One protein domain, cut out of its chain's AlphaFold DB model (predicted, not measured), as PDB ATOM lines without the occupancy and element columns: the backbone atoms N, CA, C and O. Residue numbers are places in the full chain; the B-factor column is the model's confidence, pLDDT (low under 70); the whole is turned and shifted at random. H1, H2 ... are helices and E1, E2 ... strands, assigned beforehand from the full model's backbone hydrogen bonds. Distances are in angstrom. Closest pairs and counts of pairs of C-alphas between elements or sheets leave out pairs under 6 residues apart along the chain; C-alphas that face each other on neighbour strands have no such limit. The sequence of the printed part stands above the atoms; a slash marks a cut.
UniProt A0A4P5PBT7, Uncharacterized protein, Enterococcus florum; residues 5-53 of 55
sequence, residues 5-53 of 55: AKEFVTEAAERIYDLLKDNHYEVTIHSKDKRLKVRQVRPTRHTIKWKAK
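Overview. This is residues 5 to 53 of the 55 residues of an uncharacterized protein of Enterococcus florum (UniProt A0A4P5PBT7). A long helix, H1, and a two-stranded hairpin, E1 and E2, meet near their ends in an open corner, and a short helix, H2, is set apart from H1 and E1 beyond the end of the hairpin where E2 finishes. The arrangement is loose: residues 5 to 15 of H1 stick out as one arm, and residues 30 to 35, at the turn of the hairpin, stick out at the tip of the other. The printed part has 49 residues, with two named helices and two named strands in the order H1, E1, E2, H2; the sheet has the order E1 - E2 and is antiparallel, and the class is mixed, helices and strands. The radius of gyration of the C-alphas is 13.9 A, and the outline is flat, spanning 38 by 31 by 12 A.

Arrangement. Start at residues 5 to 21, helix H1, and go on to residues 25 to 30, strand E1: the closest C-alphas of the two are those of Leu 19 and Tyr 25, 6.3 A apart, while their centres are 16.2 A apart. Next look at residues 35 to 40, strand E2, which forms a hairpin with E1; the two are antiparallel neighbours, with 161 degrees between their directions. Across this pair, N 26 and O 39 are 2.8 A apart and N 37 and O 28 are 2.9 A apart, both within hydrogen-bond range. The C-alphas of 25 and 40, which face each other, are 4.5 A apart. H1 and E2 are apart. At residues 45 to 53 you reach helix H2, which is apart from H1 and from E1. Every O i to N i+4 pair of H1 is within hydrogen-bond range; in H2 it is 4 of 5.

Along the chain. Find C-alpha 5 at (16.011, 27.593, -19.854); from there H1 runs 24.3 A to C-alpha 21, over residues 5 to 21. E1, residues 25 to 30, begins at C-alpha 25 at (19.175, 41.454, 0.592) and is 15.7 A long. E2, residues 35 to 40, measures 16.4 A from first to last C-alpha. H2, residues 45 to 53, runs 12.7 A and ends at C-alpha 53 at (31.605, 32.788, 14.051).

Size, cuts and confidence. The two C-alphas farthest apart are those of Ala 5 and Arg 45, at 40.1 A. From residue 5 to residue 53 the printed part has no cut, and its three links, H1 to E1, E1 to E2 and E2 to H2, are tight. In the B-factor column you will find a mean pLDDT of 79.4 for the printed part, and values under 70 at residues 23 to 24, in the link from H1 to E1.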
ATOM      1  N   ALA A   5      16.834  26.698 -20.661       79.25
ATOM      2  CA  ALA A   5      16.011  27.593 -19.854       79.25
ATOM      3  C   ALA A   5      15.757  27.058 -18.432       79.25
ATOM      4  O   ALA A   5      15.785  27.825 -17.480       79.25
ATOM      5  N   LYS A   6      15.544  25.744 -18.272       82.94
ATOM      6  CA  LYS A   6      15.329  25.114 -16.962       82.94
ATOM      7  C   LYS A   6      16.595  25.182 -16.110       82.94
ATOM      8  O   LYS A   6      16.503  25.576 -14.959       82.94
ATOM      9  N   GLU A   7      17.751  24.840 -16.682       85.44
ATOM     10  CA  GLU A   7      19.038  24.906 -15.970       85.44
ATOM     11  C   GLU A   7      19.345  26.344 -15.518       85.44
ATOM     12  O   GLU A   7      19.654  26.560 -14.351       85.44
ATOM     13  N   PHE A   8      19.133  27.335 -16.390       84.44
ATOM     14  CA  PHE A   8      19.322  28.748 -16.048       84.44
ATOM     15  C   PHE A   8      18.376  29.236 -14.939       84.44
ATOM     16  O   PHE A   8      18.789  29.961 -14.037       84.44
ATOM     17  N   VAL A   9      17.100  28.833 -14.983       85.12
ATOM     18  CA  VAL A   9      16.124  29.188 -13.940       85.12
ATOM     19  C   VAL A   9      16.500  28.557 -12.600       85.12
ATOM     20  O   VAL A   9      16.378  29.219 -11.572       85.12
ATOM     21  N   THR A  10      16.971  27.308 -12.599       87.94
ATOM     22  CA  THR A  10      17.438  26.639 -11.379       87.94
ATOM     23  C   THR A  10      18.654  27.351 -10.786       87.94
ATOM     24  O   THR A  10      18.614  27.712  -9.615       87.94
ATOM     25  N   GLU A  11      19.669  27.656 -11.596       86.06
ATOM     26  CA  GLU A  11      20.877  28.366 -11.145       86.06
ATOM     27  C   GLU A  11      20.552  29.769 -10.596       86.06
ATOM     28  O   GLU A  11      21.055  30.184  -9.550       86.06
ATOM     29  N   ALA A  12      19.653  30.499 -11.262       82.75
ATOM     30  CA  ALA A  12      19.202  31.805 -10.789       82.75
ATOM     31  C   ALA A  12      18.450  31.709  -9.450       82.75
ATOM     32  O   ALA A  12      18.641  32.560  -8.578       82.75
ATOM     33  N   ALA A  13      17.612  30.685  -9.269       83.31
ATOM     34  CA  ALA A  13      16.875  30.466  -8.027       83.31
ATOM     35  C   ALA A  13      17.808  30.122  -6.855       83.31
ATOM     36  O   ALA A  13      17.646  30.681  -5.771       83.31
ATOM     37  N   GLU A  14      18.807  29.266  -7.084       84.31
ATOM     38  CA  GLU A  14      19.836  28.925  -6.092       84.31
ATOM     39  C   GLU A  14      20.616  30.171  -5.662       84.31
ATOM     40  O   GLU A  14      20.710  30.477  -4.473       84.31
ATOM     41  N   ARG A  15      21.058  30.987  -6.625       81.31
ATOM     42  CA  ARG A  15      21.781  32.228  -6.330       81.31
ATOM     43  C   ARG A  15      20.938  33.245  -5.556       81.31
ATOM     44  O   ARG A  15      21.462  33.945  -4.692       81.31
ATOM     45  N   ILE A  16      19.639  33.348  -5.849       81.06
ATOM     46  CA  ILE A  16      18.719  34.203  -5.081       81.06
ATOM     47  C   ILE A  16      18.573  33.681  -3.647       81.06
ATOM     48  O   ILE A  16      18.581  34.479  -2.711       81.06
ATOM     49  N   TYR A  17      18.460  32.364  -3.470       78.75
ATOM     50  CA  TYR A  17      18.355  31.748  -2.149       78.75
ATOM     51  C   TYR A  17      19.586  32.042  -1.283       78.75
ATOM     52  O   TYR A  17      19.429  32.476  -0.142       78.75
ATOM     53  N   ASP A  18      20.792  31.905  -1.835       77.75
ATOM     54  CA  ASP A  18      22.036  32.192  -1.109       77.75
ATOM     55  C   ASP A  18      22.130  33.666  -0.689       77.75
ATOM     56  O   ASP A  18      22.428  33.981   0.465       77.75
ATOM     57  N   LEU A  19      21.776  34.594  -1.587       73.56
ATOM     58  CA  LEU A  19      21.773  36.035  -1.295       73.56
ATOM     59  C   LEU A  19      20.799  36.424  -0.171       73.56
ATOM     60  O   LEU A  19      21.080  37.351   0.601       73.56
ATOM     61  N   LEU A  20      19.659  35.731  -0.085       77.62
ATOM     62  CA  LEU A  20      18.680  35.896   0.990       77.62
ATOM     63  C   LEU A  20      19.180  35.273   2.298       77.62
ATOM     64  O   LEU A  20      19.105  35.913   3.347       77.62
ATOM     65  N   LYS A  21      19.724  34.051   2.242       74.81
ATOM     66  CA  LYS A  21      20.253  33.324   3.405       74.81
ATOM     67  C   LYS A  21      21.385  34.090   4.087       74.81
ATOM     68  O   LYS A  21      21.409  34.201   5.313       74.81
ATOM     69  N   ASP A  22      22.263  34.701   3.301       71.12
ATOM     70  CA  ASP A  22      23.373  35.496   3.819       71.12
ATOM     71  C   ASP A  22      22.950  36.891   4.303       71.12
ATOM     72  O   ASP A  22      23.808  37.700   4.682       71.12
ATOM     73  N   ASN A  23      21.642  37.181   4.313       68.50
ATOM     74  CA  ASN A  23      21.049  38.455   4.714       68.50
ATOM     75  C   ASN A  23      21.692  39.658   4.001       68.50
ATOM     76  O   ASN A  23      21.820  40.726   4.595       68.50
ATOM     77  N   HIS A  24      22.147  39.504   2.751       69.44
ATOM     78  CA  HIS A  24      22.641  40.640   1.960       69.44
ATOM     79  C   HIS A  24      21.483  41.483   1.433       69.44
ATOM     80  O   HIS A  24      21.588  42.710   1.355       69.44
ATOM     81  N   TYR A  25      20.376  40.822   1.103       74.88
ATOM     82  CA  TYR A  25      19.175  41.454   0.592       74.88
ATOM     83  C   TYR A  25      17.954  40.984   1.374       74.88
ATOM     84  O   TYR A  25      17.782  39.800   1.636       74.88
ATOM     85  N   GLU A  26      17.098  41.930   1.728       77.19
ATOM     86  CA  GLU A  26      15.765  41.676   2.247       77.19
ATOM     87  C   GLU A  26      14.783  41.840   1.087       77.19
ATOM     88  O   GLU A  26      14.739  42.891   0.436       77.19
ATOM     89  N   VAL A  27      14.010  40.791   0.811       76.31
ATOM     90  CA  VAL A  27      12.945  40.821  -0.192       76.31
ATOM     91  C   VAL A  27      11.610  40.762   0.530       76.31
ATOM     92  O   VAL A  27      11.264  39.760   1.148       76.31
ATOM     93  N   THR A  28      10.842  41.843   0.436       78.12
ATOM     94  CA  THR A  28       9.482  41.907   0.971       78.12
ATOM     95  C   THR A  28       8.490  41.902  -0.183       78.12
ATOM     96  O   THR A  28       8.569  42.734  -1.091       78.12
ATOM     97  N   ILE A  29       7.527  40.982  -0.140       76.25
ATOM     98  CA  ILE A  29       6.401  40.962  -1.076       76.25
ATOM     99  C   ILE A  29       5.230  41.662  -0.397       76.25
ATOM    100  O   ILE A  29       4.695  41.182   0.600       76.25
ATOM    101  N   HIS A  30       4.820  42.808  -0.936       73.56
ATOM    102  CA  HIS A  30       3.617  43.483  -0.470       73.56
ATOM    103  C   HIS A  30       2.391  42.810  -1.094       73.56
ATOM    104  O   HIS A  30       2.063  43.056  -2.254       73.56
ATOM    105  N   SER A  31       1.698  41.970  -0.320       72.81
ATOM    106  CA  SER A  31       0.570  41.141  -0.778       72.81
ATOM    107  C   SER A  31      -0.607  41.949  -1.337       72.81
ATOM    108  O   SER A  31      -1.333  41.452  -2.191       72.81
ATOM    109  N   LYS A  32      -0.784  43.196  -0.877       73.38
ATOM    110  CA  LYS A  32      -1.848  44.101  -1.343       73.38
ATOM    111  C   LYS A  32      -1.635  44.589  -2.776       73.38
ATOM    112  O   LYS A  32      -2.568  44.556  -3.569       73.38
ATOM    113  N   ASP A  33      -0.404  44.966  -3.116       79.25
ATOM    114  CA  ASP A  33      -0.114  45.653  -4.383       79.25
ATOM    115  C   ASP A  33       0.724  44.794  -5.340       79.25
ATOM    116  O   ASP A  33       1.121  45.258  -6.407       79.25
ATOM    117  N   LYS A  34       1.055  43.555  -4.940       75.56
ATOM    118  CA  LYS A  34       1.982  42.642  -5.635       75.56
ATOM    119  C   LYS A  34       3.336  43.286  -5.968       75.56
ATOM    120  O   LYS A  34       4.033  42.857  -6.885       75.56
ATOM    121  N   ARG A  35       3.724  44.321  -5.217       73.94
ATOM    122  CA  ARG A  35       4.993  45.031  -5.398       73.94
ATOM    123  C   ARG A  35       6.088  44.313  -4.629       73.94
ATOM    124  O   ARG A  35       5.961  44.071  -3.426       73.94
ATOM    125  N   LEU A  36       7.163  43.999  -5.338       78.50
ATOM    126  CA  LEU A  36       8.355  43.381  -4.782       78.50
ATOM    127  C   LEU A  36       9.322  44.486  -4.357       78.50
ATOM    128  O   LEU A  36       9.700  45.336  -5.163       78.50
ATOM    129  N   LYS A  37       9.683  44.503  -3.076       78.81
ATOM    130  CA  LYS A  37      10.616  45.477  -2.517       78.81
ATOM    131  C   LYS A  37      11.906  44.766  -2.150       78.81
ATOM    132  O   LYS A  37      11.921  43.967  -1.222       78.81
ATOM    133  N   VAL A  38      12.971  45.071  -2.884       80.31
ATOM    134  CA  VAL A  38      14.322  44.591  -2.581       80.31
ATOM    135  C   VAL A  38      15.069  45.699  -1.857       80.31
ATOM    136  O   VAL A  38      15.126  46.832  -2.338       80.31
ATOM    137  N   ARG A  39      15.636  45.392  -0.694       82.00
ATOM    138  CA  ARG A  39      16.516  46.301   0.044       82.00
ATOM    139  C   ARG A  39      17.833  45.611   0.327       82.00
ATOM    140  O   ARG A  39      17.848  44.471   0.768       82.00
ATOM    141  N   GLN A  40      18.937  46.314   0.103       79.62
ATOM    142  CA  GLN A  40      20.234  45.840   0.561       79.62
ATOM    143  C   GLN A  40      20.326  46.063   2.071       79.62
ATOM    144  O   GLN A  40      20.155  47.185   2.554       79.62
ATOM    145  N   VAL A  41      20.571  44.992   2.819       79.12
ATOM    146  CA  VAL A  41      20.707  45.068   4.271       79.12
ATOM    147  C   VAL A  41      22.108  45.575   4.582       79.12
ATOM    148  O   VAL A  41      23.114  45.010   4.151       79.12
ATOM    149  N   ARG A  42      22.194  46.669   5.342       77.88
ATOM    150  CA  ARG A  42      23.487  47.179   5.796       77.88
ATOM    151  C   ARG A  42      24.075  46.204   6.825       77.88
ATOM    152  O   ARG A  42      23.389  45.882   7.798       77.88
ATOM    153  N   PRO A  43      25.345  45.780   6.691       78.12
ATOM    154  CA  PRO A  43      25.980  44.962   7.712       78.12
ATOM    155  C   PRO A  43      26.085  45.763   9.017       78.12
ATOM    156  O   PRO A  43      26.639  46.862   9.062       78.12
ATOM    157  N   THR A  44      25.526  45.214  10.090       83.50
ATOM    158  CA  THR A  44      25.636  45.768  11.442       83.50
ATOM    159  C   THR A  44      26.815  45.117  12.157       83.50
ATOM    160  O   THR A  44      27.237  44.015  11.804       83.50
ATOM    161  N   ARG A  45      27.329  45.741  13.226       83.75
ATOM    162  CA  ARG A  45      28.384  45.120  14.056       83.75
ATOM    163  C   ARG A  45      27.963  43.740  14.580       83.75
ATOM    164  O   ARG A  45      28.812  42.866  14.713       83.75
ATOM    165  N   HIS A  46      26.672  43.546  14.856       82.00
ATOM    166  CA  HIS A  46      26.121  42.259  15.275       82.00
ATOM    167  C   HIS A  46      26.188  41.218  14.148       82.00
ATOM    168  O   HIS A  46      26.752  40.146  14.349       82.00
ATOM    169  N   THR A  47      25.700  41.547  12.945       79.50
ATOM    170  CA  THR A  47      25.744  40.629  11.793       79.50
ATOM    171  C   THR A  47      27.171  40.305  11.352       79.50
ATOM    172  O   THR A  47      27.445  39.155  11.026       79.50
ATOM    173  N   ILE A  48      28.105  41.260  11.423       83.38
ATOM    174  CA  ILE A  48      29.532  41.014  11.145       83.38
ATOM    175  C   ILE A  48      30.112  39.995  12.138       83.38
ATOM    176  O   ILE A  48      30.746  39.024  11.729       83.38
ATOM    177  N   LYS A  49      29.862  40.179  13.443       87.00
ATOM    178  CA  LYS A  49      30.331  39.250  14.486       87.00
ATOM    179  C   LYS A  49      29.700  37.865  14.367       87.00
ATOM    180  O   LYS A  49      30.367  36.879  14.654       87.00
ATOM    181  N   TRP A  50      28.427  37.792  13.988       82.81
ATOM    182  CA  TRP A  50      27.736  36.523  13.797       82.81
ATOM    183  C   TRP A  50      28.300  35.761  12.591       82.81
ATOM    184  O   TRP A  50      28.638  34.591  12.743       82.81
ATOM    185  N   LYS A  51      28.508  36.427  11.445       80.06
ATOM    186  CA  LYS A  51      29.122  35.799  10.261       80.06
ATOM    187  C   LYS A  51      30.515  35.247  10.561       80.06
ATOM    188  O   LYS A  51      30.763  34.091  10.272       80.06
ATOM    189  N   ALA A  52      31.371  36.015  11.238       81.81
ATOM    190  CA  ALA A  52      32.728  35.574  11.588       81.81
ATOM    191  C   ALA A  52      32.792  34.340  12.514       81.81
ATOM    192  O   ALA A  52      33.862  33.769  12.685       81.81
ATOM    193  N   LYS A  53      31.682  33.961  13.165       84.12
ATOM    194  CA  LYS A  53      31.605  32.788  14.051       84.12
ATOM    195  C   LYS A  53      30.928  31.575  13.417       84.12
ATOM    196  O   LYS A  53      31.083  30.479  13.941       84.12
TER     197      LYS A  53